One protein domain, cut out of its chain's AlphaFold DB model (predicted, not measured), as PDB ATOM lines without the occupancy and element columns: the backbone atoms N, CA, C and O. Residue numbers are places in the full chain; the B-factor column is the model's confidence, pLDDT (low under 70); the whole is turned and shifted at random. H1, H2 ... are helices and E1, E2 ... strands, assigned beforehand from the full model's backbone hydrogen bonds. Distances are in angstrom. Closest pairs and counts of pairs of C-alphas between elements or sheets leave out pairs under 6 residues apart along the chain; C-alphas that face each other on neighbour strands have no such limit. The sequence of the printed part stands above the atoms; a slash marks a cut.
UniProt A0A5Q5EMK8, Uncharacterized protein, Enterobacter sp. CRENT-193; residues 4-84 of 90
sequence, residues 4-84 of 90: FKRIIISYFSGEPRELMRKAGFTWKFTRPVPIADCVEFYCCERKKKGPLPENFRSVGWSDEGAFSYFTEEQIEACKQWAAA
ATOM      1  N   PHE A   4      -5.790 -24.478 107.964       88.44
ATOM      2  CA  PHE A   4      -5.840 -23.135 107.397       88.44
ATOM      3  C   PHE A   4      -4.561 -22.874 106.604       88.44
ATOM      4  O   PHE A   4      -3.461 -23.080 107.116       88.44
ATOM      5  N   LYS A   5      -4.693 -22.419 105.353       88.00
ATOM      6  CA  LYS A   5      -3.534 -22.097 104.505       88.00
ATOM      7  C   LYS A   5      -2.731 -20.956 105.106       88.00
ATOM      8  O   LYS A   5      -1.525 -21.100 105.264       88.00
ATOM      9  N   ARG A   6      -3.414 -19.857 105.439       90.56
ATOM     10  CA  ARG A   6      -2.810 -18.635 105.959       90.56
ATOM     11  C   ARG A   6      -3.671 -18.027 107.059       90.56
ATOM     12  O   ARG A   6      -4.868 -17.839 106.851       90.56
ATOM     13  N   ILE A   7      -3.057 -17.700 108.189       92.25
ATOM     14  CA  ILE A   7      -3.639 -16.902 109.271       92.25
ATOM     15  C   ILE A   7      -2.820 -15.621 109.400       92.25
ATOM     16  O   ILE A   7      -1.599 -15.683 109.465       92.25
ATOM     17  N   ILE A   8      -3.480 -14.472 109.436       92.12
ATOM     18  CA  ILE A   8      -2.850 -13.159 109.567       92.12
ATOM     19  C   ILE A   8      -3.264 -12.568 110.911       92.12
ATOM     20  O   ILE A   8      -4.457 -12.546 111.229       92.12
ATOM     21  N   ILE A   9      -2.284 -12.106 111.687       92.94
ATOM     22  CA  ILE A   9      -2.484 -11.466 112.993       92.94
ATOM     23  C   ILE A   9      -1.668 -10.178 113.033       92.94
ATOM     24  O   ILE A   9      -0.483 -10.187 112.704       92.94
ATOM     25  N   SER A  10      -2.291  -9.079 113.451       90.12
ATOM     26  CA  SER A  10      -1.600  -7.803 113.644       90.12
ATOM     27  C   SER A  10      -0.843  -7.757 114.975       90.12
ATOM     28  O   SER A  10      -1.332  -8.273 115.982       90.12
ATOM     29  N   TYR A  11       0.305  -7.075 115.006       86.62
ATOM     30  CA  TYR A  11       1.041  -6.794 116.243       86.62
ATOM     31  C   TYR A  11       0.239  -5.937 117.234       86.62
ATOM     32  O   TYR A  11       0.430  -6.067 118.442       86.62
ATOM     33  N   PHE A  12      -0.722  -5.130 116.761       87.06
ATOM     34  CA  PHE A  12      -1.622  -4.362 117.633       87.06
ATOM     35  C   PHE A  12      -2.514  -5.252 118.509       87.06
ATOM     36  O   PHE A  12      -3.081  -4.790 119.493       87.06
ATOM     37  N   SER A  13      -2.644  -6.537 118.171       85.06
ATOM     38  CA  SER A  13      -3.413  -7.507 118.956       85.06
ATOM     39  C   SER A  13      -2.606  -8.175 120.078       85.06
ATOM     40  O   SER A  13      -3.173  -8.973 120.825       85.06
ATOM     41  N   GLY A  14      -1.302  -7.891 120.186       89.38
ATOM     42  CA  GLY A  14      -0.348  -8.558 121.080       89.38
ATOM     43  C   GLY A  14       0.694  -9.386 120.318       89.38
ATOM     44  O   GLY A  14       0.771  -9.319 119.094       89.38
ATOM     45  N   GLU A  15       1.496 -10.186 121.034       93.00
ATOM     46  CA  GLU A  15       2.535 -11.034 120.422       93.00
ATOM     47  C   GLU A  15       1.895 -12.144 119.553       93.00
ATOM     48  O   GLU A  15       1.249 -13.055 120.092       93.00
ATOM     49  N   PRO A  16       2.045 -12.111 118.213       93.12
ATOM     50  CA  PRO A  16       1.302 -12.992 117.312       93.12
ATOM     51  C   PRO A  16       1.524 -14.497 117.540       93.12
ATOM     52  O   PRO A  16       0.583 -15.287 117.414       93.12
ATOM     53  N   ARG A  17       2.741 -14.933 117.892       93.38
ATOM     54  CA  ARG A  17       3.050 -16.360 118.107       93.38
ATOM     55  C   ARG A  17       2.455 -16.879 119.412       93.38
ATOM     56  O   ARG A  17       2.031 -18.036 119.472       93.38
ATOM     57  N   GLU A  18       2.428 -16.077 120.467       94.69
ATOM     58  CA  GLU A  18       1.729 -16.390 121.712       94.69
ATOM     59  C   GLU A  18       0.221 -16.486 121.487       94.69
ATOM     60  O   GLU A  18      -0.408 -17.432 121.969       94.69
ATOM     61  N   LEU A  19      -0.358 -15.564 120.714       94.44
ATOM     62  CA  LEU A  19      -1.777 -15.599 120.358       94.44
ATOM     63  C   LEU A  19      -2.130 -16.885 119.603       94.44
ATOM     64  O   LEU A  19      -3.073 -17.579 119.993       94.44
ATOM     65  N   MET A  20      -1.346 -17.259 118.584       95.00
ATOM     66  CA  MET A  20      -1.511 -18.532 117.865       95.00
ATOM     67  C   MET A  20      -1.477 -19.732 118.819       95.00
ATOM     68  O   MET A  20      -2.381 -20.573 118.795       95.00
ATOM     69  N   ARG A  21      -0.481 -19.787 119.716       94.69
ATOM     70  CA  ARG A  21      -0.344 -20.867 120.708       94.69
ATOM     71  C   ARG A  21      -1.555 -20.948 121.646       94.69
ATOM     72  O   ARG A  21      -2.136 -22.025 121.788       94.69
ATOM     73  N   LYS A  22      -2.006 -19.825 122.220       93.31
ATOM     74  CA  LYS A  22      -3.191 -19.755 123.108       93.31
ATOM     75  C   LYS A  22      -4.486 -20.167 122.390       93.31
ATOM     76  O   LYS A  22      -5.337 -20.874 122.950       93.31
ATOM     77  N   ALA A  23      -4.615 -19.794 121.117       92.06
ATOM     78  CA  ALA A  23      -5.725 -20.188 120.251       92.06
ATOM     79  C   ALA A  23      -5.675 -21.669 119.811       92.06
ATOM     80  O   ALA A  23      -6.635 -22.170 119.212       92.06
ATOM     81  N   GLY A  24      -4.611 -22.392 120.181       93.31
ATOM     82  CA  GLY A  24      -4.435 -23.821 119.939       93.31
ATOM     83  C   GLY A  24      -3.956 -24.138 118.528       93.31
ATOM     84  O   GLY A  24      -4.288 -25.212 118.018       93.31
ATOM     85  N   PHE A  25      -3.245 -23.203 117.897       94.06
ATOM     86  CA  PHE A  25      -2.667 -23.399 116.579       94.06
ATOM     87  C   PHE A  25      -1.255 -23.975 116.629       94.06
ATOM     88  O   PHE A  25      -0.434 -23.604 117.468       94.06
ATOM     89  N   THR A  26      -0.966 -24.820 115.650       94.00
ATOM     90  CA  THR A  26       0.376 -25.101 115.137       94.00
ATOM     91  C   THR A  26       0.477 -24.533 113.723       94.00
ATOM     92  O   THR A  26      -0.541 -24.290 113.076       94.00
ATOM     93  N   TRP A  27       1.690 -24.278 113.245       94.19
ATOM     94  CA  TRP A  27       1.961 -23.748 111.906       94.19
ATOM     95  C   TRP A  27       3.317 -24.260 111.424       94.19
ATOM     96  O   TRP A  27       4.153 -24.644 112.244       94.19
ATOM     97  N   LYS A  28       3.549 -24.262 110.106       92.94
ATOM     98  CA  LYS A  28       4.853 -24.650 109.540       92.94
ATOM     99  C   LYS A  28       5.773 -23.462 109.312       92.94
ATOM    100  O   LYS A  28       6.953 -23.532 109.632       92.94
ATOM    101  N   PHE A  29       5.234 -22.373 108.775       92.50
ATOM    102  CA  PHE A  29       6.036 -21.222 108.374       92.50
ATOM    103  C   PHE A  29       5.421 -19.927 108.890       92.50
ATOM    104  O   PHE A  29       4.207 -19.836 109.081       92.50
ATOM    105  N   THR A  30       6.267 -18.926 109.121       92.75
ATOM    106  CA  THR A  30       5.843 -17.578 109.513       92.75
ATOM    107  C   THR A  30       6.557 -16.550 108.675       92.75
ATOM    108  O   THR A  30       7.751 -16.703 108.422       92.75
ATOM    109  N   ARG A  31       5.861 -15.472 108.347       89.62
ATOM    110  CA  ARG A  31       6.420 -14.340 107.630       89.62
ATOM    111  C   ARG A  31       5.988 -13.038 108.306       89.62
ATOM    112  O   ARG A  31       4.786 -12.795 108.407       89.62
ATOM    113  N   PRO A  32       6.924 -12.193 108.762       89.12
ATOM    114  CA  PRO A  32       6.582 -10.831 109.136       89.12
ATOM    115  C   PRO A  32       6.219 -10.037 107.876       89.12
ATOM    116  O   PRO A  32       6.873 -10.176 106.840       89.12
ATOM    117  N   VAL A  33       5.197  -9.191 107.969       85.94
ATOM    118  CA  VAL A  33       4.812  -8.236 106.925       85.94
ATOM    119  C   VAL A  33       4.961  -6.833 107.517       85.94
ATOM    120  O   VAL A  33       4.007  -6.307 108.091       85.94
ATOM    121  N   PRO A  34       6.163  -6.230 107.419       75.56
ATOM    122  CA  PRO A  34       6.477  -4.981 108.114       75.56
ATOM    123  C   PRO A  34       5.575  -3.817 107.705       75.56
ATOM    124  O   PRO A  34       5.178  -3.029 108.546       75.56
ATOM    125  N   ILE A  35       5.200  -3.742 106.426       77.94
ATOM    126  CA  ILE A  35       4.369  -2.651 105.887       77.94
ATOM    127  C   ILE A  35       2.946  -2.667 106.472       77.94
ATOM    128  O   ILE A  35       2.283  -1.638 106.498       77.94
ATOM    129  N   ALA A  36       2.465  -3.827 106.923       81.12
ATOM    130  CA  ALA A  36       1.098  -4.007 107.409       81.12
ATOM    131  C   ALA A  36       1.027  -4.261 108.924       81.12
ATOM    132  O   ALA A  36      -0.029  -4.672 109.411       81.12
ATOM    133  N   ASP A  37       2.143  -4.093 109.646       88.38
ATOM    134  CA  ASP A  37       2.260  -4.365 111.084       88.38
ATOM    135  C   ASP A  37       1.608  -5.698 111.490       88.38
ATOM    136  O   ASP A  37       0.856  -5.801 112.470       88.38
ATOM    137  N   CYS A  38       1.874  -6.749 110.710       91.12
ATOM    138  CA  CYS A  38       1.291  -8.063 110.935       91.12
ATOM    139  C   CYS A  38       2.274  -9.209 110.692       91.12
ATOM    140  O   CYS A  38       3.355  -9.052 110.117       91.12
ATOM    141  N   VAL A  39       1.885 -10.389 111.166       93.25
ATOM    142  CA  VAL A  39       2.559 -11.658 110.907       93.25
ATOM    143  C   VAL A  39       1.582 -12.583 110.211       93.25
ATOM    144  O   VAL A  39       0.455 -12.798 110.664       93.25
ATOM    145  N   GLU A  40       2.049 -13.164 109.117       92.81
ATOM    146  CA  GLU A  40       1.367 -14.230 108.409       92.81
ATOM    147  C   GLU A  40       1.917 -15.581 108.871       92.81
ATOM    148  O   GLU A  40       3.126 -15.811 108.925       92.81
ATOM    149  N   PHE A  41       1.015 -16.497 109.173       93.31
ATOM    150  CA  PHE A  41       1.295 -17.873 109.543       93.31
ATOM    151  C   PHE A  41       0.765 -18.785 108.457       93.31
ATOM    152  O   PHE A  41      -0.367 -18.610 108.010       93.31
ATOM    153  N   TYR A  42       1.551 -19.781 108.068       92.56
ATOM    154  CA  TYR A  42       1.232 -20.662 106.956       92.56
ATOM    155  C   TYR A  42       1.148 -22.119 107.382       92.56
ATOM    156  O   TYR A  42       1.899 -22.585 108.246       92.56
ATOM    157  N   CYS A  43       0.242 -22.838 106.721       91.00
ATOM    158  CA  CYS A  43      -0.006 -24.259 106.935       91.00
ATOM    159  C   CYS A  43      -0.325 -24.547 108.401       91.00
ATOM    160  O   CYS A  43       0.394 -25.252 109.109       91.00
ATOM    161  N   CYS A  44      -1.391 -23.889 108.852       91.69
ATOM    162  CA  CYS A  44      -1.804 -23.847 110.239       91.69
ATOM    163  C   CYS A  44      -2.828 -24.940 110.544       91.69
ATOM    164  O   CYS A  44      -3.801 -25.110 109.807       91.69
ATOM    165  N   GLU A  45      -2.678 -25.626 111.671       91.50
ATOM    166  CA  GLU A  45      -3.700 -26.522 112.214       91.50
ATOM    167  C   GLU A  45      -4.188 -26.002 113.545       91.50
ATOM    168  O   GLU A  45      -3.394 -25.584 114.378       91.50
ATOM    169  N   ARG A  46      -5.494 -26.090 113.783       91.69
ATOM    170  CA  ARG A  46      -6.071 -25.745 115.080       91.69
ATOM    171  C   ARG A  46      -6.562 -26.997 115.790       91.69
ATOM    172  O   ARG A  46      -7.346 -27.764 115.237       91.69
ATOM    173  N   LYS A  47      -6.147 -27.196 117.041       88.19
ATOM    174  CA  LYS A  47      -6.680 -28.278 117.892       88.19
ATOM    175  C   LYS A  47      -8.126 -28.007 118.314       88.19
ATOM    176  O   LYS A  47      -8.943 -28.921 118.367       88.19
ATOM    177  N   LYS A  48      -8.452 -26.741 118.581       83.88
ATOM    178  CA  LYS A  48      -9.782 -26.298 119.020       83.88
ATOM    179  C   LYS A  48     -10.764 -26.225 117.839       83.88
ATOM    180  O   LYS A  48     -10.427 -25.684 116.786       83.88
ATOM    181  N   LYS A  49     -11.983 -26.743 118.030       79.69
ATOM    182  CA  LYS A  49     -13.137 -26.506 117.139       79.69
ATOM    183  C   LYS A  49     -13.800 -25.167 117.510       79.69
ATOM    184  O   LYS A  49     -13.690 -24.740 118.655       79.69
ATOM    185  N   GLY A  50     -14.469 -24.518 116.558       84.44
ATOM    186  CA  GLY A  50     -15.191 -23.254 116.773       84.44
ATOM    187  C   GLY A  50     -14.675 -22.083 115.928       84.44
ATOM    188  O   GLY A  50     -13.729 -22.260 115.148       84.44
ATOM    189  N   PRO A  51     -15.285 -20.891 116.068       87.81
ATOM    190  CA  PRO A  51     -14.916 -19.711 115.292       87.81
ATOM    191  C   PRO A  51     -13.479 -19.278 115.586       87.81
ATOM    192  O   PRO A  51     -12.906 -19.593 116.640       87.81
ATOM    193  N   LEU A  52     -12.866 -18.599 114.619       89.69
ATOM    194  CA  LEU A  52     -11.575 -17.949 114.826       89.69
ATOM    195  C   LEU A  52     -11.727 -16.809 115.846       89.69
ATOM    196  O   LEU A  52     -12.800 -16.210 115.909       89.69
ATOM    197  N   PRO A  53     -10.689 -16.511 116.643       89.94
ATOM    198  CA  PRO A  53     -10.670 -15.287 117.437       89.94
ATOM    199  C   PRO A  53     -10.808 -14.051 116.536       89.94
ATOM    200  O   PRO A  53     -10.370 -14.075 115.387       89.94
ATOM    201  N   GLU A  54     -11.380 -12.971 117.061       88.12
ATOM    202  CA  GLU A  54     -11.705 -11.758 116.290       88.12
ATOM    203  C   GLU A  54     -10.486 -11.134 115.587       88.12
ATOM    204  O   GLU A  54     -10.569 -10.654 114.458       88.12
ATOM    205  N   ASN A  55      -9.316 -11.223 116.216       87.69
ATOM    206  CA  ASN A  55      -8.052 -10.696 115.714       87.69
ATOM    207  C   ASN A  55      -7.328 -11.611 114.704       87.69
ATOM    208  O   ASN A  55      -6.191 -11.329 114.324       87.69
ATOM    209  N   PHE A  56      -7.946 -12.720 114.285       92.19
ATOM    210  CA  PHE A  56      -7.357 -13.684 113.356       92.19
ATOM    211  C   PHE A  56      -8.059 -13.582 112.007       92.19
ATOM    212  O   PHE A  56      -9.263 -13.820 111.901       92.19
ATOM    213  N   ARG A  57      -7.300 -13.328 110.939       89.25
ATOM    214  CA  ARG A  57      -7.830 -13.375 109.571       89.25
ATOM    215  C   ARG A  57      -7.326 -14.603 108.832       89.25
ATOM    216  O   ARG A  57      -6.129 -14.754 108.629       89.25
ATOM    217  N   SER A  58      -8.239 -15.473 108.411       87.38
ATOM    218  CA  SER A  58      -7.909 -16.615 107.554       87.38
ATOM    219  C   SER A  58      -8.062 -16.247 106.087       87.38
ATOM    220  O   SER A  58      -9.117 -15.756 105.695       87.38
ATOM    221  N   VAL A  59      -7.060 -16.565 105.264       79.88
ATOM    222  CA  VAL A  59      -7.159 -16.437 103.802       79.88
ATOM    223  C   VAL A  59      -7.075 -17.813 103.141       79.88
ATOM    224  O   VAL A  59      -6.228 -18.640 103.490       79.88
ATOM    225  N   GLY A  60      -8.022 -18.072 102.237       66.44
ATOM    226  CA  GLY A  60      -8.244 -19.367 101.600       66.44
ATOM    227  C   GLY A  60      -7.225 -19.740 100.519       66.44
ATOM    228  O   GLY A  60      -6.288 -19.005 100.209       66.44
ATOM    229  N   TRP A  61      -7.414 -20.929  99.942       62.09
ATOM    230  CA  TRP A  61      -6.483 -21.524  98.979       62.09
ATOM    231  C   TRP A  61      -6.424 -20.841  97.614       62.09
ATOM    232  O   TRP A  61      -5.369 -20.914  96.990       62.09
ATOM    233  N   SER A  62      -7.478 -20.129  97.219       58.69
ATOM    234  CA  SER A  62      -7.647 -19.472  95.916       58.69
ATOM    235  C   SER A  62      -6.791 -18.221  95.692       58.69
ATOM    236  O   SER A  62      -6.857 -17.633  94.623       58.69
ATOM    237  N   ASP A  63      -6.010 -17.793  96.683       62.59
ATOM    238  CA  ASP A  63      -5.146 -16.619  96.557       62.59
ATOM    239  C   ASP A  63      -3.806 -17.006  95.894       62.59
ATOM    240  O   ASP A  63      -2.956 -17.649  96.534       62.59
ATOM    241  N   GLU A  64      -3.656 -16.665  94.605       59.28
ATOM    242  CA  GLU A  64      -2.478 -16.940  93.758       59.28
ATOM    243  C   GLU A  64      -1.203 -16.239  94.266       59.28
ATOM    244  O   GLU A  64      -0.097 -16.707  94.004       59.28
ATOM    245  N   GLY A  65      -1.330 -15.192  95.091       65.69
ATOM    246  CA  GLY A  65      -0.202 -14.463  95.688       65.69
ATOM    247  C   GLY A  65       0.217 -14.934  97.086       65.69
ATOM    248  O   GLY A  65       1.125 -14.371  97.695       65.69
ATOM    249  N   ALA A  66      -0.433 -15.957  97.647       69.75
ATOM    250  CA  ALA A  66      -0.206 -16.319  99.049       69.75
ATOM    251  C   ALA A  66       1.217 -16.825  99.343       69.75
ATOM    252  O   ALA A  66       1.647 -16.785 100.487       69.75
ATOM    253  N   PHE A  67       1.944 -17.312  98.337       74.31
ATOM    254  CA  PHE A  67       3.286 -17.872  98.501       74.31
ATOM    255  C   PHE A  67       4.361 -17.120  97.711       74.31
ATOM    256  O   PHE A  67       5.444 -17.659  97.522       74.31
ATOM    257  N   SER A  68       4.117 -15.879  97.276       76.62
ATOM    258  CA  SER A  68       5.037 -15.126  96.398       76.62
ATOM    259  C   SER A  68       6.471 -14.950  96.928       76.62
ATOM    260  O   SER A  68       7.343 -14.524  96.183       76.62
ATOM    261  N   TYR A  69       6.721 -15.265  98.200       79.56
ATOM    262  CA  TYR A  69       8.023 -15.144  98.864       79.56
ATOM    263  C   TYR A  69       8.546 -16.477  99.415       79.56
ATOM    264  O   TYR A  69       9.466 -16.485 100.229       79.56
ATOM    265  N   PHE A  70       7.913 -17.588  99.045       84.69
ATOM    266  CA  PHE A  70       8.281 -18.925  99.492       84.69
ATOM    267  C   PHE A  70       9.063 -19.629  98.390       84.69
ATOM    268  O   PHE A  70       8.787 -19.438  97.206       84.69
ATOM    269  N   THR A  71      10.016 -20.470  98.781       89.25
ATOM    270  CA  THR A  71      10.688 -21.362  97.830       89.25
ATOM    271  C   THR A  71       9.725 -22.450  97.354       89.25
ATOM    272  O   THR A  71       8.749 -22.774  98.039       89.25
ATOM    273  N   GLU A  72      10.008 -23.058  96.201       87.25
ATOM    274  CA  GLU A  72       9.212 -24.180  95.687       87.25
ATOM    275  C   GLU A  72       9.115 -25.325  96.704       87.25
ATOM    276  O   GLU A  72       8.028 -25.854  96.927       87.25
ATOM    277  N   GLU A  73      10.205 -25.621  97.419       90.25
ATOM    278  CA  GLU A  73      10.233 -26.625  98.489       90.25
ATOM    279  C   GLU A  73       9.267 -26.291  99.633       90.25
ATOM    280  O   GLU A  73       8.539 -27.155 100.125       90.25
ATOM    281  N   GLN A  74       9.214 -25.026 100.065       89.19
ATOM    282  CA  GLN A  74       8.290 -24.603 101.118       89.19
ATOM    283  C   GLN A  74       6.834 -24.671 100.642       89.19
ATOM    284  O   GLN A  74       5.950 -25.077 101.405       89.19
ATOM    285  N   ILE A  75       6.582 -24.308  99.379       87.19
ATOM    286  CA  ILE A  75       5.266 -24.421  98.741       87.19
ATOM    287  C   ILE A  75       4.839 -25.889  98.686       87.19
ATOM    288  O   ILE A  75       3.717 -26.218  99.082       87.19
ATOM    289  N   GLU A  76       5.721 -26.781  98.241       88.69
ATOM    290  CA  GLU A  76       5.455 -28.212  98.155       88.69
ATOM    291  C   GLU A  76       5.211 -28.822  99.539       88.69
ATOM    292  O   GLU A  76       4.193 -29.485  99.742       88.69
ATOM    293  N   ALA A  77       6.041 -28.503 100.535       90.19
ATOM    294  CA  ALA A  77       5.861 -28.959 101.914       90.19
ATOM    295  C   ALA A  77       4.510 -28.527 102.512       90.19
ATOM    296  O   ALA A  77       3.926 -29.233 103.350       90.19
ATOM    297  N   CYS A  78       4.012 -27.361 102.096       87.88
ATOM    298  CA  CYS A  78       2.692 -26.857 102.448       87.88
ATOM    299  C   CYS A  78       1.563 -27.576 101.689       87.88
ATOM    300  O   CYS A  78       0.555 -27.934 102.302       87.88
ATOM    301  N   LYS A  79       1.725 -27.845 100.387       86.38
ATOM    302  CA  LYS A  79       0.771 -28.626  99.579       86.38
ATOM    303  C   LYS A  79       0.645 -30.067 100.085       86.38
ATOM    304  O   LYS A  79      -0.468 -30.534 100.310       86.38
ATOM    305  N   GLN A  80       1.767 -30.735 100.348       88.50
ATOM    306  CA  GLN A  80       1.811 -32.086 100.912       88.50
ATOM    307  C   GLN A  80       1.141 -32.136 102.289       88.50
ATOM    308  O   GLN A  80       0.315 -33.006 102.553       88.50
ATOM    309  N   TRP A  81       1.423 -31.159 103.160       88.75
ATOM    310  CA  TRP A  81       0.729 -31.044 104.444       88.75
ATOM    311  C   TRP A  81      -0.783 -30.859 104.273       88.75
ATOM    312  O   TRP A  81      -1.555 -31.454 105.025       88.75
ATOM    313  N   ALA A  82      -1.230 -30.064 103.300       85.69
ATOM    314  CA  ALA A  82      -2.651 -29.839 103.060       85.69
ATOM    315  C   ALA A  82      -3.360 -31.108 102.570       85.69
ATOM    316  O   ALA A  82      -4.449 -31.416 103.060       85.69
ATOM    317  N   ALA A  83      -2.710 -31.851 101.669       84.19
ATOM    318  CA  ALA A  83      -3.183 -33.117 101.116       84.19
ATOM    319  C   ALA A  83      -3.121 -34.283 102.118       84.19
ATOM    320  O   ALA A  83      -3.868 -35.248 101.972       84.19
ATOM    321  N   ALA A  84      -2.268 -34.196 103.147       81.56
ATOM    322  CA  ALA A  84      -2.151 -35.246 104.149       81.56
ATOM    323  C   ALA A  84      -3.510 -35.501 104.836       81.56
ATOM    324  O   ALA A  84      -4.154 -34.536 105.287       81.56
TER     325      ALA A  84
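AT A GLANCE: This is residues 4 to 84 of the 90 residues of an uncharacterized protein of Enterobacter sp. CRENT-193 (UniProt A0A5Q5EMK8). A strongly twisted sheet of four strands has short helix H1 over E1, and longer helix H2 packs where E3 bends. The 81 printed residues include, in order, E1 H1 E2 E3 E4 H2; the class is mixed, and the antiparallel sheet runs E2 - E3 - E1 - E4. It is compact, radius of gyration 12.3 A, spanning 31 by 31 by 19 A.

IN THESE COORDINATES: Find C-alpha 4 at (-5.840, -23.135, 107.397), where E1, residues 4 to 10, begins. E2 is 29 to 33, E3 38 to 46, E4 57 to 59, H1 16 to 22. H2, 72 to 83, ends at (-3.183, -33.117, 101.116).

HOW THE PARTS SIT: Within hydrogen-bond range are N 31 and O 40 in hairpin E2 and E3, N 7 and O 41 between E1 and E3, and N 8 and O 57 between E1 and E4, each 2.8 A. E1, H1, E2 form a split strand-helix-strand unit, E3 between its strands, crossover right-handed. H1 and H2 have every O i to N i+4 pair within range. E3 and H2 come closest at C-alphas 43 and 78, 5.8 A.

THE WHOLE: The printed part has no cut; E4 to H2 is long, and pLDDT is under 70 at 60 to 66.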